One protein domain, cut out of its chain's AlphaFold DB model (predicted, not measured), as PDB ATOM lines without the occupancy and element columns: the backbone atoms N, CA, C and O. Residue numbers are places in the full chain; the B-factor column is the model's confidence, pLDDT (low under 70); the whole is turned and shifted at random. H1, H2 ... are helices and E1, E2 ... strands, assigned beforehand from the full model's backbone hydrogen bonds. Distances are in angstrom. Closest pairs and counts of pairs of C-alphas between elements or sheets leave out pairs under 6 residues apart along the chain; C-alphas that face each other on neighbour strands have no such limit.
ATOM      1  N   SER A   2     -48.199 -34.335  -0.462       92.44
ATOM      2  CA  SER A   2     -49.080 -33.429  -1.226       92.44
ATOM      3  C   SER A   2     -49.463 -32.133  -0.508       92.44
ATOM      4  O   SER A   2     -49.241 -31.057  -1.050       92.44
ATOM      5  N   ALA A   3     -49.927 -32.231   0.743       93.38
ATOM      6  CA  ALA A   3     -50.273 -31.057   1.553       93.38
ATOM      7  C   ALA A   3     -49.077 -30.120   1.773       93.38
ATOM      8  O   ALA A   3     -49.217 -28.905   1.723       93.38
ATOM      9  N   PHE A   4     -47.893 -30.695   1.998       94.00
ATOM     10  CA  PHE A   4     -46.671 -29.930   2.223       94.00
ATOM     11  C   PHE A   4     -46.248 -29.175   0.960       94.00
ATOM     12  O   PHE A   4     -45.912 -28.001   1.057       94.00
ATOM     13  N   LYS A   5     -46.328 -29.816  -0.214       94.75
ATOM     14  CA  LYS A   5     -46.090 -29.160  -1.508       94.75
ATOM     15  C   LYS A   5     -47.100 -28.050  -1.795       94.75
ATOM     16  O   LYS A   5     -46.722 -27.004  -2.294       94.75
ATOM     17  N   ALA A   6     -48.376 -28.269  -1.476       94.69
ATOM     18  CA  ALA A   6     -49.408 -27.252  -1.661       94.69
ATOM     19  C   ALA A   6     -49.198 -26.034  -0.748       94.69
ATOM     20  O   ALA A   6     -49.433 -24.907  -1.164       94.69
ATOM     21  N   ALA A   7     -48.738 -26.259   0.487       94.75
ATOM     22  CA  ALA A   7     -48.452 -25.192   1.443       94.75
ATOM     23  C   ALA A   7     -47.119 -24.468   1.175       94.75
ATOM     24  O   ALA A   7     -46.963 -23.324   1.591       94.75
ATOM     25  N   ASN A   8     -46.167 -25.122   0.501       94.25
ATOM     26  CA  ASN A   8     -44.836 -24.589   0.214       94.25
ATOM     27  C   ASN A   8     -44.520 -24.758  -1.282       94.25
ATOM     28  O   ASN A   8     -43.893 -25.754  -1.667       94.25
ATOM     29  N   PRO A   9     -44.963 -23.814  -2.131       90.94
ATOM     30  CA  PRO A   9     -44.568 -23.775  -3.534       90.94
ATOM     31  C   PRO A   9     -43.040 -23.772  -3.668       90.94
ATOM     32  O   PRO A   9     -42.345 -23.217  -2.821       90.94
ATOM     33  N   ASP A  10     -42.524 -24.430  -4.705       89.31
ATOM     34  CA  ASP A  10     -41.087 -24.550  -5.012       89.31
ATOM     35  C   ASP A  10     -40.227 -25.310  -3.985       89.31
ATOM     36  O   ASP A  10     -39.019 -25.454  -4.181       89.31
ATOM     37  N   ALA A  11     -40.826 -25.860  -2.922       91.06
ATOM     38  CA  ALA A  11     -40.097 -26.667  -1.952       91.06
ATOM     39  C   ALA A  11     -39.488 -27.917  -2.602       91.06
ATOM     40  O   ALA A  11     -40.139 -28.620  -3.386       91.06
ATOM     41  N   ALA A  12     -38.250 -28.230  -2.227       91.44
ATOM     42  CA  ALA A  12     -37.563 -29.428  -2.684       91.44
ATOM     43  C   ALA A  12     -37.835 -30.624  -1.753       91.44
ATOM     44  O   ALA A  12     -38.375 -30.492  -0.648       91.44
ATOM     45  N   PHE A  13     -37.433 -31.821  -2.186       91.19
ATOM     46  CA  PHE A  13     -37.523 -33.024  -1.349       91.19
ATOM     47  C   PHE A  13     -36.731 -32.851  -0.044       91.19
ATOM     48  O   PHE A  13     -37.153 -33.283   1.024       91.19
ATOM     49  N   GLU A  14     -35.603 -32.164  -0.137       91.00
ATOM     50  CA  GLU A  14     -34.692 -31.822   0.942       91.00
ATOM     51  C   GLU A  14     -35.376 -30.974   2.029       91.00
ATOM     52  O   GLU A  14     -35.223 -31.265   3.218       91.00
ATOM     53  N   ASP A  15     -36.210 -30.005   1.640       90.88
ATOM     54  CA  ASP A  15     -36.985 -29.186   2.582       90.88
ATOM     55  C   ASP A  15     -38.052 -30.009   3.308       90.88
ATOM     56  O   ASP A  15     -38.253 -29.850   4.516       90.88
ATOM     57  N   PHE A  16     -38.701 -30.937   2.597       91.94
ATOM     58  CA  PHE A  16     -39.654 -31.863   3.206       91.94
ATOM     59  C   PHE A  16     -38.982 -32.788   4.220       91.94
ATOM     60  O   PHE A  16     -39.535 -33.003   5.296       91.94
ATOM     61  N   ILE A  17     -37.796 -33.322   3.915       91.75
ATOM     62  CA  ILE A  17     -37.067 -34.201   4.837       91.75
ATOM     63  C   ILE A  17     -36.581 -33.425   6.057       91.75
ATOM     64  O   ILE A  17     -36.751 -33.911   7.171       91.75
ATOM     65  N   ARG A  18     -36.084 -32.194   5.887       88.88
ATOM     66  CA  ARG A  18     -35.705 -31.325   7.012       88.88
ATOM     67  C   ARG A  18     -36.868 -31.093   7.982       88.88
ATOM     68  O   ARG A  18     -36.647 -31.023   9.187       88.88
ATOM     69  N   TRP A  19     -38.096 -30.994   7.469       89.25
ATOM     70  CA  TRP A  19     -39.305 -30.835   8.280       89.25
ATOM     71  C   TRP A  19     -39.830 -32.157   8.869       89.25
ATOM     72  O   TRP A  19     -40.112 -32.234  10.061       89.25
ATOM     73  N   HIS A  20     -39.970 -33.202   8.050       90.69
ATOM     74  CA  HIS A  20     -40.631 -34.461   8.412       90.69
ATOM     75  C   HIS A  20     -39.712 -35.446   9.151       90.69
ATOM     76  O   HIS A  20     -40.177 -36.225   9.979       90.69
ATOM     77  N   SER A  21     -38.415 -35.446   8.837       89.75
ATOM     78  CA  SER A  21     -37.413 -36.313   9.464       89.75
ATOM     79  C   SER A  21     -36.104 -35.546   9.695       89.75
ATOM     80  O   SER A  21     -35.129 -35.753   8.969       89.75
ATOM     81  N   PRO A  22     -36.039 -34.666  10.715       85.25
ATOM     82  CA  PRO A  22     -34.847 -33.856  10.984       85.25
ATOM     83  C   PRO A  22     -33.565 -34.679  11.188       85.25
ATOM     84  O   PRO A  22     -32.481 -34.221  10.847       85.25
ATOM     85  N   GLY A  23     -33.677 -35.914  11.697       87.00
ATOM     86  CA  GLY A  23     -32.540 -36.830  11.861       87.00
ATOM     87  C   GLY A  23     -31.970 -37.379  10.547       87.00
ATOM     88  O   GLY A  23     -30.855 -37.894  10.534       87.00
ATOM     89  N   ASP A  24     -32.704 -37.257   9.438       89.81
ATOM     90  CA  ASP A  24     -32.230 -37.603   8.096       89.81
ATOM     91  C   ASP A  24     -31.602 -36.408   7.354       89.81
ATOM     92  O   ASP A  24     -31.259 -36.524   6.176       89.81
ATOM     93  N   TRP A  25     -31.432 -35.264   8.020       87.56
ATOM     94  CA  TRP A  25     -30.725 -34.101   7.490       87.56
ATOM     95  C   TRP A  25     -29.375 -33.933   8.193       87.56
ATOM     96  O   TRP A  25     -29.296 -33.813   9.413       87.56
ATOM     97  N   VAL A  26     -28.295 -33.909   7.417       86.88
ATOM     98  CA  VAL A  26     -26.930 -33.696   7.900       86.88
ATOM     99  C   VAL A  26     -26.543 -32.250   7.610       86.88
ATOM    100  O   VAL A  26     -26.202 -31.907   6.478       86.88
ATOM    101  N   SER A  27     -26.606 -31.398   8.633       81.00
ATOM    102  CA  SER A  27     -26.174 -29.999   8.535       81.00
ATOM    103  C   SER A  27     -24.656 -29.899   8.386       81.00
ATOM    104  O   SER A  27     -23.909 -30.556   9.116       81.00
ATOM    105  N   GLU A  28     -24.197 -29.058   7.458       72.06
ATOM    106  CA  GLU A  28     -22.767 -28.765   7.272       72.06
ATOM    107  C   GLU A  28     -22.299 -27.581   8.138       72.06
ATOM    108  O   GLU A  28     -21.111 -27.467   8.441       72.06
ATOM    109  N   ASP A  29     -23.232 -26.766   8.636       65.38
ATOM    110  CA  ASP A  29     -22.951 -25.631   9.516       65.38
ATOM    111  C   ASP A  29     -22.720 -26.103  10.966       65.38
ATOM    112  O   ASP A  29     -23.655 -26.305  11.742       65.38
ATOM    113  N   LYS A  30     -21.449 -26.303  11.342       57.78
ATOM    114  CA  LYS A  30     -21.023 -26.596  12.729       57.78
ATOM    115  C   LYS A  30     -20.584 -25.357  13.527       57.78
ATOM    116  O   LYS A  30     -20.138 -25.511  14.661       57.78
ATOM    117  N   SER A  31     -20.683 -24.154  12.965       55.94
ATOM    118  CA  SER A  31     -20.162 -22.927  13.580       55.94
ATOM    119  C   SER A  31     -21.246 -21.869  13.787       55.94
ATOM    120  O   SER A  31     -21.882 -21.441  12.829       55.94
ATOM    121  N   ASP A  32     -21.374 -21.457  15.051       54.97
ATOM    122  CA  ASP A  32     -22.010 -20.244  15.571       54.97
ATOM    123  C   ASP A  32     -23.468 -19.984  15.200       54.97
ATOM    124  O   ASP A  32     -23.737 -19.240  14.270       54.97
ATOM    125  N   GLY A  33     -24.382 -20.543  16.010       57.19
ATOM    126  CA  GLY A  33     -25.569 -19.911  16.633       57.19
ATOM    127  C   GLY A  33     -26.537 -19.023  15.835       57.19
ATOM    128  O   GLY A  33     -27.536 -18.589  16.402       57.19
ATOM    129  N   ASN A  34     -26.284 -18.745  14.562       58.16
ATOM    130  CA  ASN A  34     -26.990 -17.782  13.743       58.16
ATOM    131  C   ASN A  34     -27.300 -18.444  12.388       58.16
ATOM    132  O   ASN A  34     -26.380 -18.757  11.626       58.16
ATOM    133  N   PRO A  35     -28.577 -18.728  12.084       60.25
ATOM    134  CA  PRO A  35     -28.937 -19.492  10.897       60.25
ATOM    135  C   PRO A  35     -28.672 -18.664   9.633       60.25
ATOM    136  O   PRO A  35     -29.363 -17.681   9.363       60.25
ATOM    137  N   THR A  36     -27.679 -19.073   8.839       67.00
ATOM    138  CA  THR A  36     -27.479 -18.537   7.487       67.00
ATOM    139  C   THR A  36     -28.531 -19.155   6.565       67.00
ATOM    140  O   THR A  36     -28.636 -20.377   6.474       67.00
ATOM    141  N   TRP A  37     -29.333 -18.322   5.899       67.69
ATOM    142  CA  TRP A  37     -30.356 -18.767   4.948       67.69
ATOM    143  C   TRP A  37     -29.847 -18.642   3.501       67.69
ATOM    144  O   TRP A  37     -29.309 -17.589   3.154       67.69
ATOM    145  N   PRO A  38     -30.037 -19.661   2.635       68.50
ATOM    146  CA  PRO A  38     -30.664 -20.958   2.902       68.50
ATOM    147  C   PRO A  38     -29.753 -21.921   3.699       68.50
ATOM    148  O   PRO A  38     -28.529 -21.834   3.572       68.50
ATOM    149  N   PRO A  39     -30.325 -22.853   4.492       71.25
ATOM    150  CA  PRO A  39     -29.559 -23.749   5.358       71.25
ATOM    151  C   PRO A  39     -28.695 -24.693   4.522       71.25
ATOM    152  O   PRO A  39     -29.209 -25.345   3.608       71.25
ATOM    153  N   LYS A  40     -27.405 -24.811   4.848       78.38
ATOM    154  CA  LYS A  40     -26.485 -25.697   4.127       78.38
ATOM    155  C   LYS A  40     -26.431 -27.074   4.782       78.38
ATOM    156  O   LYS A  40     -26.194 -27.227   5.982       78.38
ATOM    157  N   GLY A  41     -26.663 -28.105   3.984       83.19
ATOM    158  CA  GLY A  41     -26.654 -29.483   4.447       83.19
ATOM    159  C   GLY A  41     -27.011 -30.456   3.339       83.19
ATOM    160  O   GLY A  41     -27.284 -30.069   2.202       83.19
ATOM    161  N   ARG A  42     -26.993 -31.737   3.689       87.38
ATOM    162  CA  ARG A  42     -27.273 -32.837   2.770       87.38
ATOM    163  C   ARG A  42     -28.147 -33.889   3.426       87.38
ATOM    164  O   ARG A  42     -28.197 -34.009   4.646       87.38
ATOM    165  N   LEU A  43     -28.809 -34.688   2.604       90.00
ATOM    166  CA  LEU A  43     -29.579 -35.829   3.081       90.00
ATOM    167  C   LEU A  43     -28.667 -36.888   3.715       90.00
ATOM    168  O   LEU A  43     -27.507 -37.048   3.329       90.00
ATOM    169  N   SER A  44     -29.210 -37.638   4.671       89.56
ATOM    170  CA  SER A  44     -28.578 -38.836   5.221       89.56
ATOM    171  C   SER A  44     -28.275 -39.843   4.111       89.56
ATOM    172  O   SER A  44     -28.918 -39.843   3.060       89.56
ATOM    173  N   GLN A  45     -27.317 -40.743   4.350       87.38
ATOM    174  CA  GLN A  45     -26.948 -41.782   3.382       87.38
ATOM    175  C   GLN A  45     -28.181 -42.562   2.899       87.38
ATOM    176  O   GLN A  45     -28.411 -42.647   1.697       87.38
ATOM    177  N   ARG A  46     -29.042 -42.981   3.834       88.75
ATOM    178  CA  ARG A  46     -30.318 -43.658   3.560       88.75
ATOM    179  C   ARG A  46     -31.240 -42.850   2.643       88.75
ATOM    180  O   ARG A  46     -31.872 -43.406   1.751       88.75
ATOM    181  N   MET A  47     -31.350 -41.539   2.865       87.94
ATOM    182  CA  MET A  47     -32.226 -40.678   2.065       87.94
ATOM    183  C   MET A  47     -31.608 -40.256   0.722       87.94
ATOM    184  O   MET A  47     -32.344 -39.880  -0.195       87.94
ATOM    185  N   SER A  48     -30.285 -40.352   0.587       87.00
ATOM    186  CA  SER A  48     -29.529 -40.016  -0.623       87.00
ATOM    187  C   SER A  48     -29.297 -41.206  -1.567       87.00
ATOM    188  O   SER A  48     -28.764 -41.010  -2.659       87.00
ATOM    189  N   GLU A  49     -29.673 -42.425  -1.175       89.25
ATOM    190  CA  GLU A  49     -29.493 -43.633  -1.987       89.25
ATOM    191  C   GLU A  49     -30.212 -43.560  -3.347       89.25
ATOM    192  O   GLU A  49     -31.357 -43.106  -3.471       89.25
ATOM    193  N   HIS A  50     -29.540 -44.054  -4.391       81.19
ATOM    194  CA  HIS A  50     -30.136 -44.177  -5.718       81.19
ATOM    195  C   HIS A  50     -31.331 -45.136  -5.681       81.19
ATOM    196  O   HIS A  50     -31.232 -46.268  -5.220       81.19
ATOM    197  N   GLY A  51     -32.476 -44.679  -6.195       84.00
ATOM    198  CA  GLY A  51     -33.714 -45.461  -6.196       84.00
ATOM    199  C   GLY A  51     -34.574 -45.317  -4.938       84.00
ATOM    200  O   GLY A  51     -35.574 -46.029  -4.841       84.00
ATOM    201  N   ASN A  52     -34.249 -44.388  -4.028       89.56
ATOM    202  CA  ASN A  52     -35.027 -44.127  -2.815       89.56
ATOM    203  C   ASN A  52     -36.536 -43.978  -3.104       89.56
ATOM    204  O   ASN A  52     -36.978 -43.079  -3.829       89.56
ATOM    205  N   MET A  53     -37.328 -44.852  -2.482       90.56
ATOM    206  CA  MET A  53     -38.784 -44.881  -2.595       90.56
ATOM    207  C   MET A  53     -39.437 -43.573  -2.129       90.56
ATOM    208  O   MET A  53     -40.379 -43.114  -2.762       90.56
ATOM    209  N   TRP A  54     -38.910 -42.918  -1.091       90.81
ATOM    210  CA  TRP A  54     -39.421 -41.631  -0.609       90.81
ATOM    211  C   TRP A  54     -39.264 -40.518  -1.638       90.81
ATOM    212  O   TRP A  54     -40.164 -39.696  -1.781       90.81
ATOM    213  N   ARG A  55     -38.160 -40.516  -2.396       91.94
ATOM    214  CA  ARG A  55     -37.953 -39.548  -3.478       91.94
ATOM    215  C   ARG A  55     -38.904 -39.809  -4.648       91.94
ATOM    216  O   ARG A  55     -39.422 -38.858  -5.222       91.94
ATOM    217  N   LYS A  56     -39.188 -41.078  -4.966       92.88
ATOM    218  CA  LYS A  56     -40.207 -41.440  -5.968       92.88
ATOM    219  C   LYS A  56     -41.601 -40.977  -5.537       92.88
ATOM    220  O   LYS A  56     -42.234 -40.230  -6.268       92.88
ATOM    221  N   ILE A  57     -42.015 -41.307  -4.310       92.69
ATOM    222  CA  ILE A  57     -43.301 -40.868  -3.740       92.69
ATOM    223  C   ILE A  57     -43.389 -39.339  -3.713       92.69
ATOM    224  O   ILE A  57     -44.442 -38.781  -4.009       92.69
ATOM    225  N   TRP A  58     -42.292 -38.650  -3.386       92.25
ATOM    226  CA  TRP A  58     -42.245 -37.195  -3.456       92.25
ATOM    227  C   TRP A  58     -42.503 -36.700  -4.870       92.25
ATOM    228  O   TRP A  58     -43.358 -35.843  -5.036       92.25
ATOM    229  N   ASN A  59     -41.814 -37.226  -5.879       91.81
ATOM    230  CA  ASN A  59     -41.992 -36.795  -7.266       91.81
ATOM    231  C   ASN A  59     -43.415 -37.067  -7.779       91.81
ATOM    232  O   ASN A  59     -44.003 -36.184  -8.397       91.81
ATOM    233  N   ASP A  60     -43.982 -38.224  -7.441       94.00
ATOM    234  CA  ASP A  60     -45.310 -38.648  -7.893       94.00
ATOM    235  C   ASP A  60     -46.454 -37.931  -7.150       94.00
ATOM    236  O   ASP A  60     -47.575 -37.838  -7.653       94.00
ATOM    237  N   ALA A  61     -46.202 -37.409  -5.943       92.44
ATOM    238  CA  ALA A  61     -47.223 -36.742  -5.144       92.44
ATOM    239  C   ALA A  61     -47.614 -35.372  -5.743       92.44
ATOM    240  O   ALA A  61     -46.756 -34.482  -5.838       92.44
ATOM    241  N   PRO A  62     -48.906 -35.139  -6.054       92.81
ATOM    242  CA  PRO A  62     -49.378 -33.851  -6.560       92.81
ATOM    243  C   PRO A  62     -49.409 -32.800  -5.445       92.81
ATOM    244  O   PRO A  62     -49.577 -33.143  -4.273       92.81
ATOM    245  N   ALA A  63     -49.278 -31.520  -5.791       93.75
ATOM    246  CA  ALA A  63     -49.394 -30.408  -4.848       93.75
ATOM    247  C   ALA A  63     -50.874 -30.053  -4.623       93.75
ATOM    248  O   ALA A  63     -51.412 -29.176  -5.286       93.75
ATOM    249  N   LEU A  64     -51.538 -30.769  -3.710       94.50
ATOM    250  CA  LEU A  64     -52.953 -30.557  -3.376       94.50
ATOM    251  C   LEU A  64     -53.134 -30.223  -1.889       94.50
ATOM    252  O   LEU A  64     -52.496 -30.875  -1.051       94.50
ATOM    253  N   PRO A  65     -54.006 -29.266  -1.525       92.12
ATOM    254  CA  PRO A  65     -54.355 -29.009  -0.131       92.12
ATOM    255  C   PRO A  65     -55.099 -30.206   0.478       92.12
ATOM    256  O   PRO A  65     -55.675 -31.027  -0.233       92.12
ATOM    257  N   VAL A  66     -55.089 -30.329   1.811       90.44
ATOM    258  CA  VAL A  66     -55.706 -31.474   2.520       90.44
ATOM    259  C   VAL A  66     -57.193 -31.629   2.186       90.44
ATOM    260  O   VAL A  66     -57.668 -32.751   2.067       90.44
ATOM    261  N   SER A  67     -57.909 -30.520   1.983       89.94
ATOM    262  CA  SER A  67     -59.337 -30.499   1.643       89.94
ATOM    263  C   SER A  67     -59.674 -31.139   0.294       89.94
ATOM    264  O   SER A  67     -60.792 -31.609   0.113       89.94
ATOM    265  N   GLU A  68     -58.729 -31.155  -0.646       91.56
ATOM    266  CA  GLU A  68     -58.907 -31.711  -1.996       91.56
ATOM    267  C   GLU A  68     -58.271 -33.096  -2.148       91.56
ATOM    268  O   GLU A  68     -58.433 -33.768  -3.167       91.56
ATOM    269  N   GLN A  69     -57.530 -33.547  -1.136       90.00
ATOM    270  CA  GLN A  69     -56.974 -34.888  -1.128       90.00
ATOM    271  C   GLN A  69     -58.074 -35.909  -0.856       90.00
ATOM    272  O   GLN A  69     -58.964 -35.712  -0.028       90.00
TER     273      GLN A  69
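Overview. This is residues 2 to 69 of the 306 residues of the protein "Rab3 GTPase-activating protein catalytic subunit" of Aegilops tauschii subsp. strangulata (UniProt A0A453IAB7). One short helix, H2, stands in the middle of a loosely wound chain, with the small hairpin E1 E2 at one side of it and H1 and H4 toward the other, while H3 sits beyond E2 on the way to H4. The loop of the hairpin sticks out at one end of the long axis with residues 30 to 38, and the tail after H4 reaches the other end. The printed part has 68 residues, with four named helices and two named strands in the order H1 H2 E1 E2 H3 H4; the sheet, E1 - E2, is antiparallel. The class is mostly helix, with 26 helix and 6 strand residues, under half of the printed residues in named elements. The whole is only just loose, close to compact, with a radius of gyration of the C-alphas of 13.6 A, and is elongated, spanning 42 by 27 by 17 A.

Arrangement. H1, residues 2 to 7, is close to but not clearly touching H2, residues 13 to 20; their closest C-alphas, those of Phe 4 and Phe 16, are 7.3 A apart. Their lines are about perpendicular, at 89 degrees. E1, residues 25 to 27, and E2, residues 41 to 43, form an antiparallel hairpin, their directions at 157 degrees. N 26 and O 42, at 2.8 A, and N 42 and O 26, at 2.9 A, are within hydrogen-bond range. The closest C-alphas of H2 and E1 are those of Arg 18 and Trp 25, 5.7 A apart; those of H2 and E2 are Glu 14 and Leu 43, 6.8 A apart. H3, residues 45 to 48, is apart from H2. H4, residues 53 to 60, is close to but not clearly touching H3, with the closest C-alphas, Met 47 and Trp 54, 7.7 A apart. H4 is also close to but not clearly touching H2, with the closest C-alphas, Phe 13 and Trp 58, 6.6 A apart, at a steep tilt of 67 degrees, opposite ways. H1 and H4 are near each other, with 5 pairs of C-alphas within 10 A. In H1, H2 and H4 every O i to N i+4 pair is within hydrogen-bond range; H3 is too short for such a pair.

Along the chain. H1 begins at C-alpha 2, (-49.080, -33.429, -1.226), and measures 8.7 A. H2 measures 10.3 A, E1 6.2 A and E2 7.1 A; E2 begins at C-alpha 41, (-26.654, -29.483, 4.447). H3 measures 5.1 A and H4 10.5 A, ending at C-alpha 60, (-45.310, -38.648, -7.893).

Size, cuts and confidence. The two C-alphas farthest apart, those of Ser 31 and Glu 68, are 42.7 A apart, and the first and last printed C-alphas 8.0 A. The printed part has no cut. The link from E1 to E2 is long, with 13 residues; the other links are tight. The mean pLDDT of the printed part is 85.3, and residues 29 to 38 are under 70.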